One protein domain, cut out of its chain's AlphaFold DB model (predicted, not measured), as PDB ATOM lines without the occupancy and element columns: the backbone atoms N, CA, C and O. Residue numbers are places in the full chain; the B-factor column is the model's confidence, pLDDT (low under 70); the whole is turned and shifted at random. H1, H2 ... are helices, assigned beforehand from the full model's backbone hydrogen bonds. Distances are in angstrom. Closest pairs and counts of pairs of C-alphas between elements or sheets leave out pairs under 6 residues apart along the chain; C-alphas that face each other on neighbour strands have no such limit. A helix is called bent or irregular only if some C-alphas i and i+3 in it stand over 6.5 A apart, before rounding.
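This is residues 2 to 63 and 234 to 283 of the 283 residues of an uncharacterized protein of Acholeplasmataceae bacterium (UniProt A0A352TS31). A long rod: the helix H1 and the arm H4a of a bent helix lie side by side, running opposite ways, with the short helices H2 and H3 packed together at one end, where H2 folds back on the end of H1. At the other end H4 bends, and residues 273 to 283 stick out. The printed part has 112 residues, with four named helices in the order H1, H2, H3, H4, and no named strand; the class is all helix. It is extended, with a radius of gyration of the C-alphas of 22.5 A and spans of 76 by 31 by 18 A.

H1, residues 2 to 41, begins with C-alpha 2 at (152.503, 143.295, 196.898) and is 57.2 A long; it is irregular, C-alphas 36 and 39 being 7.5 A apart, with a kink of 28 degrees near residue 35. H4, residues 246 to 281, was assigned as one helix by its hydrogen bonds but is bent, C-alphas 267 and 270 being 7.1 A apart. Its arms are H4a, residues 246 to 267, 31.1 A, and H4b, residues 270 to 281, 16.8 A, ending with C-alpha 281 at (124.983, 149.113, 184.367). H2 is residues 45 to 57, 18.0 A, and H3 residues 235 to 243, 12.6 A.

H1 touches H4a with residues 14 to 29 alone, at a shallow tilt of 17 degrees, opposite ways; the closest C-alphas, of Ala 25 and Thr 248, are 5.2 A apart. H1 and H2 form a helical hairpin at 6 degrees, the C-alphas of Ile 41 and Asp 47 closest at 5.3 A. H2 touches H3, closest at the C-alphas of Ala 51 and Ile 237, 6.4 A. H4b is apart from H1. Every O i to N i+4 pair is within hydrogen-bond range in H2, H3 and H4b, against 34 of 36 in H1 and 16 of 18 in H4a.

The C-alphas of Ser 45 and Ser 283, the two farthest apart, are 77.0 A apart. Residues 64 to 233 are not printed, and C-alphas 63 and 234 are 8.2 A apart across the cut. No link that is printed whole is long. Residues 2 to 5 and 281 to 283 have pLDDT under 70.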
ATOM      1  N   GLY A   2     152.492 142.101 197.775       55.44
ATOM      2  CA  GLY A   2     152.503 143.295 196.898       55.44
ATOM      3  C   GLY A   2     151.738 144.549 197.374       55.44
ATOM      4  O   GLY A   2     152.169 145.658 197.087       55.44
ATOM      5  N   LYS A   3     150.643 144.413 198.140       60.28
ATOM      6  CA  LYS A   3     149.896 145.577 198.674       60.28
ATOM      7  C   LYS A   3     150.629 146.315 199.799       60.28
ATOM      8  O   LYS A   3     150.528 147.530 199.879       60.28
ATOM      9  N   ILE A   4     151.357 145.580 200.643       66.12
ATOM     10  CA  ILE A   4     152.153 146.161 201.735       66.12
ATOM     11  C   ILE A   4     153.344 146.908 201.129       66.12
ATOM     12  O   ILE A   4     153.547 148.069 201.447       66.12
ATOM     13  N   PHE A   5     154.030 146.296 200.156       67.25
ATOM     14  CA  PHE A   5     155.143 146.928 199.441       67.25
ATOM     15  C   PHE A   5     154.737 148.234 198.731       67.25
ATOM     16  O   PHE A   5     155.451 149.226 198.825       67.25
ATOM     17  N   GLY A   6     153.564 148.271 198.084       74.00
ATOM     18  CA  GLY A   6     153.058 149.485 197.430       74.00
ATOM     19  C   GLY A   6     152.720 150.625 198.399       74.00
ATOM     20  O   GLY A   6     153.001 151.779 198.095       74.00
ATOM     21  N   ILE A   7     152.166 150.316 199.579       78.06
ATOM     22  CA  ILE A   7     151.892 151.329 200.613       78.06
ATOM     23  C   ILE A   7     153.200 151.828 201.232       78.06
ATOM     24  O   ILE A   7     153.393 153.033 201.347       78.06
ATOM     25  N   THR A   8     154.120 150.928 201.584       81.88
ATOM     26  CA  THR A   8     155.421 151.306 202.154       81.88
ATOM     27  C   THR A   8     156.225 152.173 201.185       81.88
ATOM     28  O   THR A   8     156.719 153.222 201.585       81.88
ATOM     29  N   SER A   9     156.294 151.802 199.903       83.06
ATOM     30  CA  SER A   9     156.976 152.602 198.876       83.06
ATOM     31  C   SER A   9     156.344 153.983 198.691       83.06
ATOM     32  O   SER A   9     157.066 154.945 198.452       83.06
ATOM     33  N   TYR A  10     155.020 154.099 198.825       84.94
ATOM     34  CA  TYR A  10     154.317 155.378 198.753       84.94
ATOM     35  C   TYR A  10     154.611 156.289 199.958       84.94
ATOM     36  O   TYR A  10     154.813 157.486 199.778       84.94
ATOM     37  N   ILE A  11     154.688 155.736 201.174       85.94
ATOM     38  CA  ILE A  11     155.063 156.504 202.375       85.94
ATOM     39  C   ILE A  11     156.501 157.019 202.256       85.94
ATOM     40  O   ILE A  11     156.752 158.190 202.523       85.94
ATOM     41  N   VAL A  12     157.427 156.166 201.803       88.44
ATOM     42  CA  VAL A  12     158.821 156.565 201.544       88.44
ATOM     43  C   VAL A  12     158.885 157.657 200.475       88.44
ATOM     44  O   VAL A  12     159.628 158.618 200.636       88.44
ATOM     45  N   PHE A  13     158.081 157.543 199.415       87.44
ATOM     46  CA  PHE A  13     158.000 158.561 198.372       87.44
ATOM     47  C   PHE A  13     157.526 159.913 198.913       87.44
ATOM     48  O   PHE A  13     158.178 160.912 198.632       87.44
ATOM     49  N   ILE A  14     156.447 159.953 199.707       88.00
ATOM     50  CA  ILE A  14     156.003 161.209 200.333       88.00
ATOM     51  C   ILE A  14     157.126 161.782 201.189       88.00
ATOM     52  O   ILE A  14     157.492 162.928 200.986       88.00
ATOM     53  N   GLY A  15     157.719 160.980 202.082       86.12
ATOM     54  CA  GLY A  15     158.799 161.456 202.950       86.12
ATOM     55  C   GLY A  15     159.973 162.057 202.172       86.12
ATOM     56  O   GLY A  15     160.495 163.096 202.563       86.12
ATOM     57  N   LEU A  16     160.349 161.450 201.043       89.56
ATOM     58  CA  LEU A  16     161.397 161.966 200.162       89.56
ATOM     59  C   LEU A  16     160.989 163.279 199.479       89.56
ATOM     60  O   LEU A  16     161.793 164.204 199.422       89.56
ATOM     61  N   VAL A  17     159.752 163.383 198.985       88.00
ATOM     62  CA  VAL A  17     159.243 164.623 198.382       88.00
ATOM     63  C   VAL A  17     159.188 165.742 199.422       88.00
ATOM     64  O   VAL A  17     159.726 166.812 199.156       88.00
ATOM     65  N   THR A  18     158.630 165.492 200.609       88.19
ATOM     66  CA  THR A  18     158.561 166.474 201.701       88.19
ATOM     67  C   THR A  18     159.958 166.944 202.108       88.19
ATOM     68  O   THR A  18     160.182 168.138 202.290       88.19
ATOM     69  N   PHE A  19     160.923 166.022 202.206       87.94
ATOM     70  CA  PHE A  19     162.314 166.353 202.517       87.94
ATOM     71  C   PHE A  19     162.926 167.290 201.466       87.94
ATOM     72  O   PHE A  19     163.491 168.323 201.819       87.94
ATOM     73  N   ILE A  20     162.768 166.966 200.177       88.06
ATOM     74  CA  ILE A  20     163.283 167.794 199.078       88.06
ATOM     75  C   ILE A  20     162.620 169.174 199.090       88.06
ATOM     76  O   ILE A  20     163.312 170.188 199.059       88.06
ATOM     77  N   VAL A  21     161.290 169.222 199.165       89.06
ATOM     78  CA  VAL A  21     160.517 170.471 199.148       89.06
ATOM     79  C   VAL A  21     160.890 171.363 200.331       89.06
ATOM     80  O   VAL A  21     161.129 172.552 200.135       89.06
ATOM     81  N   SER A  22     161.006 170.802 201.537       85.94
ATOM     82  CA  SER A  22     161.433 171.553 202.720       85.94
ATOM     83  C   SER A  22     162.864 172.078 202.589       85.94
ATOM     84  O   SER A  22     163.131 173.191 203.035       85.94
ATOM     85  N   GLY A  23     163.778 171.300 201.998       86.44
ATOM     86  CA  GLY A  23     165.151 171.740 201.744       86.44
ATOM     87  C   GLY A  23     165.202 172.918 200.772       86.44
ATOM     88  O   GLY A  23     165.820 173.935 201.073       86.44
ATOM     89  N   TYR A  24     164.479 172.824 199.651       88.50
ATOM     90  CA  TYR A  24     164.369 173.920 198.684       88.50
ATOM     91  C   TYR A  24     163.711 175.164 199.279       88.50
ATOM     92  O   TYR A  24     164.176 176.268 199.019       88.50
ATOM     93  N   ALA A  25     162.661 175.003 200.088       88.75
ATOM     94  CA  ALA A  25     161.987 176.129 200.721       88.75
ATOM     95  C   ALA A  25     162.931 176.926 201.629       88.75
ATOM     96  O   ALA A  25     162.970 178.150 201.541       88.75
ATOM     97  N   ARG A  26     163.722 176.225 202.451       86.94
ATOM     98  CA  ARG A  26     164.716 176.835 203.346       86.94
ATOM     99  C   ARG A  26     165.859 177.502 202.585       86.94
ATOM    100  O   ARG A  26     166.219 178.636 202.891       86.94
ATOM    101  N   ALA A  27     166.389 176.838 201.558       87.62
ATOM    102  CA  ALA A  27     167.429 177.417 200.712       87.62
ATOM    103  C   ALA A  27     166.929 178.691 200.012       87.62
ATOM    104  O   ALA A  27     167.590 179.721 200.064       87.62
ATOM    105  N   ASN A  28     165.726 178.647 199.431       89.94
ATOM    106  CA  ASN A  28     165.147 179.796 198.746       89.94
ATOM    107  C   ASN A  28     164.836 180.946 199.710       89.94
ATOM    108  O   ASN A  28     165.091 182.094 199.369       89.94
ATOM    109  N   GLN A  29     164.327 180.651 200.911       91.19
ATOM    110  CA  GLN A  29     164.149 181.646 201.973       91.19
ATOM    111  C   GLN A  29     165.471 182.357 202.281       91.19
ATOM    112  O   GLN A  29     165.516 183.580 202.284       91.19
ATOM    113  N   THR A  30     166.538 181.585 202.488       90.38
ATOM    114  CA  THR A  30     167.860 182.105 202.855       90.38
ATOM    115  C   THR A  30     168.458 182.972 201.748       90.38
ATOM    116  O   THR A  30     168.916 184.076 202.016       90.38
ATOM    117  N   ILE A  31     168.417 182.492 200.501       89.31
ATOM    118  CA  ILE A  31     168.956 183.216 199.343       89.31
ATOM    119  C   ILE A  31     168.176 184.510 199.106       89.31
ATOM    120  O   ILE A  31     168.790 185.563 198.999       89.31
ATOM    121  N   THR A  32     166.839 184.441 199.082       91.00
ATOM    122  CA  THR A  32     165.996 185.626 198.835       91.00
ATOM    123  C   THR A  32     166.209 186.683 199.919       91.00
ATOM    124  O   THR A  32     166.350 187.857 199.612       91.00
ATOM    125  N   PHE A  33     166.291 186.261 201.185       93.31
ATOM    126  CA  PHE A  33     166.560 187.153 202.312       93.31
ATOM    127  C   PHE A  33     167.890 187.906 202.168       93.31
ATOM    128  O   PHE A  33     167.924 189.120 202.352       93.31
ATOM    129  N   LEU A  34     168.977 187.200 201.838       91.75
ATOM    130  CA  LEU A  34     170.289 187.824 201.657       91.75
ATOM    131  C   LEU A  34     170.308 188.735 200.419       91.75
ATOM    132  O   LEU A  34     170.854 189.832 200.465       91.75
ATOM    133  N   GLU A  35     169.694 188.308 199.314       90.44
ATOM    134  CA  GLU A  35     169.636 189.101 198.082       90.44
ATOM    135  C   GLU A  35     168.889 190.427 198.286       90.44
ATOM    136  O   GLU A  35     169.398 191.475 197.889       90.44
ATOM    137  N   ASP A  36     167.738 190.394 198.961       91.56
ATOM    138  CA  ASP A  36     166.913 191.581 199.201       91.56
ATOM    139  C   ASP A  36     167.547 192.547 200.218       91.56
ATOM    140  O   ASP A  36     167.412 193.760 200.071       91.56
ATOM    141  N   LEU A  37     168.265 192.038 201.229       90.69
ATOM    142  CA  LEU A  37     168.939 192.875 202.234       90.69
ATOM    143  C   LEU A  37     170.272 193.452 201.772       90.69
ATOM    144  O   LEU A  37     170.813 194.319 202.456       90.69
ATOM    145  N   LYS A  38     170.830 192.965 200.657       88.88
ATOM    146  CA  LYS A  38     172.203 193.260 200.242       88.88
ATOM    147  C   LYS A  38     172.530 194.750 200.321       88.88
ATOM    148  O   LYS A  38     173.526 195.101 200.938       88.88
ATOM    149  N   GLU A  39     171.711 195.614 199.725       87.94
ATOM    150  CA  GLU A  39     171.979 197.060 199.672       87.94
ATOM    151  C   GLU A  39     171.946 197.735 201.051       87.94
ATOM    152  O   GLU A  39     172.686 198.692 201.268       87.94
ATOM    153  N   ASP A  40     171.142 197.220 201.984       86.88
ATOM    154  CA  ASP A  40     170.964 197.810 203.314       86.88
ATOM    155  C   ASP A  40     172.117 197.469 204.267       86.88
ATOM    156  O   ASP A  40     172.390 198.232 205.193       86.88
ATOM    157  N   ILE A  41     172.791 196.335 204.050       89.00
ATOM    158  CA  ILE A  41     173.785 195.800 204.994       89.00
ATOM    159  C   ILE A  41     175.220 195.798 204.462       89.00
ATOM    160  O   ILE A  41     176.142 195.539 205.224       89.00
ATOM    161  N   TYR A  42     175.435 196.058 203.168       87.00
ATOM    162  CA  TYR A  42     176.738 195.880 202.509       87.00
ATOM    163  C   TYR A  42     177.878 196.712 203.122       87.00
ATOM    164  O   TYR A  42     179.038 196.314 203.056       87.00
ATOM    165  N   GLU A  43     177.567 197.878 203.691       87.00
ATOM    166  CA  GLU A  43     178.577 198.815 204.198       87.00
ATOM    167  C   GLU A  43     178.973 198.578 205.666       87.00
ATOM    168  O   GLU A  43     180.040 199.038 206.077       87.00
ATOM    169  N   ASP A  44     178.156 197.869 206.451       91.50
ATOM    170  CA  ASP A  44     178.402 197.638 207.880       91.50
ATOM    171  C   ASP A  44     178.761 196.168 208.146       91.50
ATOM    172  O   ASP A  44     177.947 195.254 207.984       91.50
ATOM    173  N   SER A  45     179.993 195.933 208.608       92.56
ATOM    174  CA  SER A  45     180.488 194.601 208.964       92.56
ATOM    175  C   SER A  45     179.587 193.874 209.968       92.56
ATOM    176  O   SER A  45     179.413 192.661 209.863       92.56
ATOM    177  N   LYS A  46     179.008 194.572 210.953       94.19
ATOM    178  CA  LYS A  46     178.157 193.946 211.976       94.19
ATOM    179  C   LYS A  46     176.817 193.511 211.392       94.19
ATOM    180  O   LYS A  46     176.303 192.459 211.784       94.19
ATOM    181  N   ASP A  47     176.273 194.262 210.439       94.19
ATOM    182  CA  ASP A  47     175.062 193.863 209.719       94.19
ATOM    183  C   ASP A  47     175.314 192.697 208.765       94.19
ATOM    184  O   ASP A  47     174.523 191.750 208.752       94.19
ATOM    185  N   LEU A  48     176.453 192.689 208.060       93.19
ATOM    186  CA  LEU A  48     176.897 191.536 207.270       93.19
ATOM    187  C   LEU A  48     176.993 190.271 208.128       93.19
ATOM    188  O   LEU A  48     176.414 189.239 207.779       93.19
ATOM    189  N   VAL A  49     177.677 190.354 209.275       94.62
ATOM    190  CA  VAL A  49     177.811 189.233 210.216       94.62
ATOM    191  C   VAL A  49     176.442 188.795 210.739       94.62
ATOM    192  O   VAL A  49     176.141 187.601 210.749       94.62
ATOM    193  N   SER A  50     175.581 189.738 211.126       94.81
ATOM    194  CA  SER A  50     174.241 189.436 211.643       94.81
ATOM    195  C   SER A  50     173.391 188.705 210.609       94.81
ATOM    196  O   SER A  50     172.843 187.642 210.904       94.81
ATOM    197  N   ALA A  51     173.315 189.225 209.383       94.00
ATOM    198  CA  ALA A  51     172.528 188.624 208.313       94.00
ATOM    199  C   ALA A  51     173.067 187.245 207.914       94.00
ATOM    200  O   ALA A  51     172.287 186.300 207.792       94.00
ATOM    201  N   ALA A  52     174.389 187.094 207.783       93.38
ATOM    202  CA  ALA A  52     175.007 185.816 207.444       93.38
ATOM    203  C   ALA A  52     174.766 184.752 208.528       93.38
ATOM    204  O   ALA A  52     174.443 183.604 208.210       93.38
ATOM    205  N   LEU A  53     174.850 185.118 209.811       93.88
ATOM    206  CA  LEU A  53     174.576 184.193 210.913       93.88
ATOM    207  C   LEU A  53     173.087 183.856 211.046       93.88
ATOM    208  O   LEU A  53     172.752 182.694 211.288       93.88
ATOM    209  N   ILE A  54     172.181 184.814 210.840       93.38
ATOM    210  CA  ILE A  54     170.729 184.557 210.809       93.38
ATOM    211  C   ILE A  54     170.391 183.600 209.665       93.38
ATOM    212  O   ILE A  54     169.706 182.600 209.880       93.38
ATOM    213  N   ALA A  55     170.937 183.850 208.475       91.56
ATOM    214  CA  ALA A  55     170.803 182.982 207.314       91.56
ATOM    215  C   ALA A  55     171.331 181.565 207.599       91.56
ATOM    216  O   ALA A  55     170.619 180.579 207.394       91.56
ATOM    217  N   ASN A  56     172.545 181.440 208.139       89.75
ATOM    218  CA  ASN A  56     173.167 180.144 208.420       89.75
ATOM    219  C   ASN A  56     172.426 179.354 209.513       89.75
ATOM    220  O   ASN A  56     172.237 178.144 209.406       89.75
ATOM    221  N   THR A  57     171.947 180.045 210.549       90.88
ATOM    222  CA  THR A  57     171.183 179.434 211.648       90.88
ATOM    223  C   THR A  57     169.689 179.311 211.363       90.88
ATOM    224  O   THR A  57     168.947 178.820 212.212       90.88
ATOM    225  N   GLN A  58     169.235 179.723 210.175       89.25
ATOM    226  CA  GLN A  58     167.830 179.686 209.757       89.25
ATOM    227  C   GLN A  58     166.903 180.456 210.717       89.25
ATOM    228  O   GLN A  58     165.770 180.039 210.966       89.25
ATOM    229  N   GLY A  59     167.402 181.556 211.289       87.81
ATOM    230  CA  GLY A  59     166.677 182.389 212.248       87.81
ATOM    231  C   GLY A  59     166.401 181.719 213.599       87.81
ATOM    232  O   GLY A  59     165.564 182.204 214.355       87.81
ATOM    233  N   GLU A  60     167.062 180.602 213.927       89.56
ATOM    234  CA  GLU A  60     166.851 179.917 215.212       89.56
ATOM    235  C   GLU A  60     167.465 180.654 216.412       89.56
ATOM    236  O   GLU A  60     167.064 180.406 217.552       89.56
ATOM    237  N   TYR A  61     168.443 181.528 216.170       90.25
ATOM    238  CA  TYR A  61     169.185 182.245 217.203       90.25
ATOM    239  C   TYR A  61     169.062 183.755 217.008       90.25
ATOM    240  O   TYR A  61     169.134 184.262 215.891       90.25
ATOM    241  N   HIS A  62     168.952 184.474 218.122       89.75
ATOM    242  CA  HIS A  62     169.217 185.904 218.162       89.75
ATOM    243  C   HIS A  62     170.727 186.131 218.176       89.75
ATOM    244  O   HIS A  62     171.448 185.474 218.936       89.75
ATOM    245  N   ILE A  63     171.184 187.068 217.351       92.44
ATOM    246  CA  ILE A  63     172.598 187.402 217.207       92.44
ATOM    247  C   ILE A  63     172.901 188.637 218.049       92.44
ATOM    248  O   ILE A  63     172.246 189.672 217.909       92.44
ATOM    249  N   ASN A 234     170.572 193.930 215.581       88.56
ATOM    250  CA  ASN A 234     169.758 194.582 214.571       88.56
ATOM    251  C   ASN A 234     168.431 193.831 214.427       88.56
ATOM    252  O   ASN A 234     168.317 192.859 213.675       88.56
ATOM    253  N   ASP A 235     167.424 194.294 215.172       85.94
ATOM    254  CA  ASP A 235     166.081 193.704 215.177       85.94
ATOM    255  C   ASP A 235     165.430 193.747 213.787       85.94
ATOM    256  O   ASP A 235     164.680 192.838 213.438       85.94
ATOM    257  N   PHE A 236     165.763 194.741 212.954       89.88
ATOM    258  CA  PHE A 236     165.242 194.827 211.588       89.88
ATOM    259  C   PHE A 236     165.653 193.617 210.742       89.88
ATOM    260  O   PHE A 236     164.817 193.071 210.027       89.88
ATOM    261  N   ILE A 237     166.899 193.149 210.855       89.81
ATOM    262  CA  ILE A 237     167.382 191.984 210.094       89.81
ATOM    263  C   ILE A 237     166.670 190.703 210.556       89.81
ATOM    264  O   ILE A 237     166.310 189.851 209.740       89.81
ATOM    265  N   ILE A 238     166.430 190.572 211.864       86.19
ATOM    266  CA  ILE A 238     165.713 189.428 212.447       86.19
ATOM    267  C   ILE A 238     164.261 189.404 211.955       86.19
ATOM    268  O   ILE A 238     163.784 188.373 211.468       86.19
ATOM    269  N   ASP A 239     163.575 190.541 212.050       87.44
ATOM    270  CA  ASP A 239     162.190 190.682 211.614       87.44
ATOM    271  C   ASP A 239     162.068 190.436 210.103       87.44
ATOM    272  O   ASP A 239     161.206 189.660 209.679       87.44
ATOM    273  N   ALA A 240     162.992 190.983 209.304       88.56
ATOM    274  CA  ALA A 240     163.046 190.767 207.862       88.56
ATOM    275  C   ALA A 240     163.162 189.276 207.510       88.56
ATOM    276  O   ALA A 240     162.415 188.794 206.662       88.56
ATOM    277  N   PHE A 241     164.021 188.500 208.186       90.94
ATOM    278  CA  PHE A 241     164.132 187.054 207.930       90.94
ATOM    279  C   PHE A 241     162.815 186.312 208.194       90.94
ATOM    280  O   PHE A 241     162.444 185.384 207.461       90.94
ATOM    281  N   SER A 242     162.103 186.722 209.247       87.00
ATOM    282  CA  SER A 242     160.845 186.101 209.656       87.00
ATOM    283  C   SER A 242     159.749 186.265 208.599       87.00
ATOM    284  O   SER A 242     158.986 185.317 208.368       87.00
ATOM    285  N   ASP A 243     159.739 187.392 207.880       89.19
ATOM    286  CA  ASP A 243     158.776 187.659 206.815       89.19
ATOM    287  C   ASP A 243     158.884 186.623 205.691       89.19
ATOM    288  O   ASP A 243     157.859 186.143 205.207       89.19
ATOM    289  N   TYR A 244     160.086 186.137 205.360       88.56
ATOM    290  CA  TYR A 244     160.288 185.118 204.319       88.56
ATOM    291  C   TYR A 244     159.833 183.704 204.705       88.56
ATOM    292  O   TYR A 244     159.849 182.794 203.866       88.56
ATOM    293  N   THR A 245     159.323 183.495 205.925       83.31
ATOM    294  CA  THR A 245     158.719 182.213 206.337       83.31
ATOM    295  C   THR A 245     157.554 181.813 205.419       83.31
ATOM    296  O   THR A 245     157.253 180.622 205.274       83.31
ATOM    297  N   TYR A 246     156.935 182.772 204.708       85.94
ATOM    298  CA  TYR A 246     155.909 182.481 203.702       85.94
ATOM    299  C   TYR A 246     156.383 181.520 202.600       85.94
ATOM    300  O   TYR A 246     155.562 180.761 202.072       85.94
ATOM    301  N   MET A 247     157.686 181.492 202.283       85.50
ATOM    302  CA  MET A 247     158.257 180.566 201.300       85.50
ATOM    303  C   MET A 247     157.993 179.114 201.703       85.50
ATOM    304  O   MET A 247     157.546 178.314 200.880       85.50
ATOM    305  N   THR A 248     158.143 178.782 202.987       84.25
ATOM    306  CA  THR A 248     157.822 177.444 203.508       84.25
ATOM    307  C   THR A 248     156.379 177.049 203.192       84.25
ATOM    308  O   THR A 248     156.131 175.955 202.683       84.25
ATOM    309  N   TYR A 249     155.414 177.950 203.403       86.50
ATOM    310  CA  TYR A 249     154.009 177.672 203.093       86.50
ATOM    311  C   TYR A 249     153.741 177.542 201.590       86.50
ATOM    312  O   TYR A 249     152.951 176.687 201.184       86.50
ATOM    313  N   LEU A 250     154.405 178.350 200.760       88.88
ATOM    314  CA  LEU A 250     154.287 178.281 199.304       88.88
ATOM    315  C   LEU A 250     154.743 176.914 198.774       88.88
ATOM    316  O   LEU A 250     154.018 176.269 198.013       88.88
ATOM    317  N   TYR A 251     155.898 176.432 199.231       88.25
ATOM    318  CA  TYR A 251     156.451 175.143 198.818       88.25
ATOM    319  C   TYR A 251     155.644 173.951 199.355       88.25
ATOM    320  O   TYR A 251     155.383 173.013 198.598       88.25
ATOM    321  N   ILE A 252     155.134 174.017 200.591       86.06
ATOM    322  CA  ILE A 252     154.153 173.039 201.100       86.06
ATOM    323  C   ILE A 252     152.888 173.034 200.221       86.06
ATOM    324  O   ILE A 252     152.338 171.975 199.914       86.06
ATOM    325  N   GLY A 253     152.429 174.201 199.764       88.25
ATOM    326  CA  GLY A 253     151.313 174.311 198.824       88.25
ATOM    327  C   GLY A 253     151.577 173.588 197.498       88.25
ATOM    328  O   GLY A 253     150.718 172.843 197.019       88.25
ATOM    329  N   ILE A 254     152.777 173.753 196.931       87.06
ATOM    330  CA  ILE A 254     153.215 173.046 195.716       87.06
ATOM    331  C   ILE A 254     153.229 171.529 195.948       87.06
ATOM    332  O   ILE A 254     152.713 170.775 195.118       87.06
ATOM    333  N   GLU A 255     153.754 171.074 197.089       89.25
ATOM    334  CA  GLU A 255     153.748 169.659 197.466       89.25
ATOM    335  C   GLU A 255     152.325 169.096 197.505       89.25
ATOM    336  O   GLU A 255     152.055 168.060 196.896       89.25
ATOM    337  N   ILE A 256     151.389 169.796 198.148       89.50
ATOM    338  CA  ILE A 256     149.985 169.377 198.241       89.50
ATOM    339  C   ILE A 256     149.367 169.213 196.845       89.50
ATOM    340  O   ILE A 256     148.665 168.227 196.599       89.50
ATOM    341  N   ILE A 257     149.647 170.135 195.917       89.06
ATOM    342  CA  ILE A 257     149.136 170.089 194.537       89.06
ATOM    343  C   ILE A 257     149.665 168.869 193.772       89.06
ATOM    344  O   ILE A 257     148.957 168.346 192.914       89.06
ATOM    345  N   ILE A 258     150.871 168.384 194.076       85.31
ATOM    346  CA  ILE A 258     151.473 167.214 193.418       85.31
ATOM    347  C   ILE A 258     151.038 165.911 194.099       85.31
ATOM    348  O   ILE A 258     150.622 164.957 193.433       85.31
ATOM    349  N   VAL A 259     151.111 165.863 195.430       88.44
ATOM    350  CA  VAL A 259     150.860 164.652 196.215       88.44
ATOM    351  C   VAL A 259     149.382 164.278 196.166       88.44
ATOM    352  O   VAL A 259     149.088 163.118 195.887       88.44
ATOM    353  N   LEU A 260     148.442 165.222 196.333       88.06
ATOM    354  CA  LEU A 260     147.003 164.907 196.368       88.06
ATOM    355  C   LEU A 260     146.493 164.189 195.103       88.06
ATOM    356  O   LEU A 260     145.804 163.168 195.245       88.06
ATOM    357  N   PRO A 261     146.803 164.637 193.869       87.94
ATOM    358  CA  PRO A 261     146.446 163.898 192.663       87.94
ATOM    359  C   PRO A 261     147.043 162.493 192.636       87.94
ATOM    360  O   PRO A 261     146.333 161.536 192.322       87.94
ATOM    361  N   ILE A 262     148.317 162.340 193.004       86.12
ATOM    362  CA  ILE A 262     148.985 161.032 193.035       86.12
ATOM    363  C   ILE A 262     148.293 160.110 194.049       86.12
ATOM    364  O   ILE A 262     147.939 158.978 193.706       86.12
ATOM    365  N   THR A 263     147.998 160.603 195.258       86.75
ATOM    366  CA  THR A 263     147.225 159.874 196.276       86.75
ATOM    367  C   THR A 263     145.875 159.428 195.724       86.75
ATOM    368  O   THR A 263     145.481 158.265 195.870       86.75
ATOM    369  N   TYR A 264     145.162 160.340 195.058       87.12
ATOM    370  CA  TYR A 264     143.869 160.063 194.449       87.12
ATOM    371  C   TYR A 264     143.963 158.943 193.406       87.12
ATOM    372  O   TYR A 264     143.168 157.998 193.444       87.12
ATOM    373  N   PHE A 265     144.949 159.005 192.508       84.69
ATOM    374  CA  PHE A 265     145.153 157.999 191.467       84.69
ATOM    375  C   PHE A 265     145.517 156.621 192.024       84.69
ATOM    376  O   PHE A 265     144.976 155.617 191.555       84.69
ATOM    377  N   ILE A 266     146.366 156.561 193.051       82.69
ATOM    378  CA  ILE A 266     146.821 155.295 193.637       82.69
ATOM    379  C   ILE A 266     145.702 154.610 194.438       82.69
ATOM    380  O   ILE A 266     145.471 153.410 194.269       82.69
ATOM    381  N   PHE A 267     144.982 155.348 195.290       82.69
ATOM    382  CA  PHE A 267     144.071 154.740 196.270       82.69
ATOM    383  C   PHE A 267     142.587 154.814 195.897       82.69
ATOM    384  O   PHE A 267     141.830 153.882 196.185       82.69
ATOM    385  N   PHE A 268     142.148 155.888 195.241       84.00
ATOM    386  CA  PHE A 268     140.720 156.186 195.087       84.00
ATOM    387  C   PHE A 268     140.212 156.000 193.660       84.00
ATOM    388  O   PHE A 268     139.075 155.561 193.465       84.00
ATOM    389  N   HIS A 269     141.050 156.248 192.655       85.75
ATOM    390  CA  HIS A 269     140.646 156.250 191.251       85.75
ATOM    391  C   HIS A 269     140.015 154.927 190.808       85.75
ATOM    392  O   HIS A 269     138.924 154.917 190.235       85.75
ATOM    393  N   LYS A 270     140.641 153.791 191.142       80.75
ATOM    394  CA  LYS A 270     140.126 152.461 190.781       80.75
ATOM    395  C   LYS A 270     138.770 152.161 191.432       80.75
ATOM    396  O   LYS A 270     137.889 151.587 190.791       80.75
ATOM    397  N   ASN A 271     138.581 152.574 192.687       79.50
ATOM    398  CA  ASN A 271     137.317 152.394 193.403       79.50
ATOM    399  C   ASN A 271     136.212 153.287 192.827       79.50
ATOM    400  O   ASN A 271     135.105 152.809 192.583       79.50
ATOM    401  N   ILE A 272     136.518 154.549 192.520       79.69
ATOM    402  CA  ILE A 272     135.568 155.485 191.903       79.69
ATOM    403  C   ILE A 272     135.157 155.017 190.504       79.69
ATOM    404  O   ILE A 272     133.971 155.040 190.174       79.69
ATOM    405  N   GLN A 273     136.100 154.537 189.685       82.06
ATOM    406  CA  GLN A 273     135.779 153.964 188.376       82.06
ATOM    407  C   GLN A 273     134.861 152.742 188.491       82.06
ATOM    408  O   GLN A 273     133.893 152.626 187.735       82.06
ATOM    409  N   ARG A 274     135.119 151.852 189.459       77.31
ATOM    410  CA  ARG A 274     134.273 150.677 189.704       77.31
ATOM    411  C   ARG A 274     132.852 151.078 190.101       77.31
ATOM    412  O   ARG A 274     131.904 150.550 189.529       77.31
ATOM    413  N   ILE A 275     132.702 152.034 191.021       79.50
ATOM    414  CA  ILE A 275     131.394 152.563 191.439       79.50
ATOM    415  C   ILE A 275     130.656 153.181 190.245       79.50
ATOM    416  O   ILE A 275     129.480 152.891 190.036       79.50
ATOM    417  N   ARG A 276     131.340 153.983 189.419       78.00
ATOM    418  CA  ARG A 276     130.746 154.586 188.212       78.00
ATOM    419  C   ARG A 276     130.275 153.542 187.199       78.00
ATOM    420  O   ARG A 276     129.223 153.736 186.597       78.00
ATOM    421  N   LYS A 277     131.027 152.454 187.012       77.56
ATOM    422  CA  LYS A 277     130.661 151.377 186.082       77.56
ATOM    423  C   LYS A 277     129.406 150.631 186.542       77.56
ATOM    424  O   LYS A 277     128.468 150.516 185.766       77.56
ATOM    425  N   VAL A 278     129.344 150.244 187.820       75.88
ATOM    426  CA  VAL A 278     128.157 149.594 188.410       75.88
ATOM    427  C   VAL A 278     126.923 150.491 188.301       75.88
ATOM    428  O   VAL A 278     125.850 150.027 187.939       75.88
ATOM    429  N   LYS A 279     127.077 151.798 188.547       71.56
ATOM    430  CA  LYS A 279     125.969 152.758 188.454       71.56
ATOM    431  C   LYS A 279     125.454 152.951 187.018       71.56
ATOM    432  O   LYS A 279     124.274 153.218 186.849       71.56
ATOM    433  N   LYS A 280     126.323 152.813 186.007       70.19
ATOM    434  CA  LYS A 280     125.955 152.834 184.576       70.19
ATOM    435  C   LYS A 280     125.267 151.549 184.112       70.19
ATOM    436  O   LYS A 280     124.457 151.609 183.207       70.19
ATOM    437  N   GLU A 281     125.616 150.403 184.689       68.25
ATOM    438  CA  GLU A 281     124.983 149.113 184.367       68.25
ATOM    439  C   GLU A 281     123.590 148.970 185.012       68.25
ATOM    440  O   GLU A 281     122.811 148.111 184.611       68.25
ATOM    441  N   GLN A 282     123.278 149.806 186.008       63.22
ATOM    442  CA  GLN A 282     121.993 149.847 186.717       63.22
ATOM    443  C   GLN A 282     121.031 150.943 186.218       63.22
ATOM    444  O   GLN A 282     119.914 151.018 186.727       63.22
ATOM    445  N   SER A 283     121.454 151.795 185.271       53.50
ATOM    446  CA  SER A 283     120.616 152.815 184.612       53.50
ATOM    447  C   SER A 283     120.258 152.391 183.197       53.50
ATOM    448  O   SER A 283     119.084 152.553 182.815       53.50
TER     449      SER A 283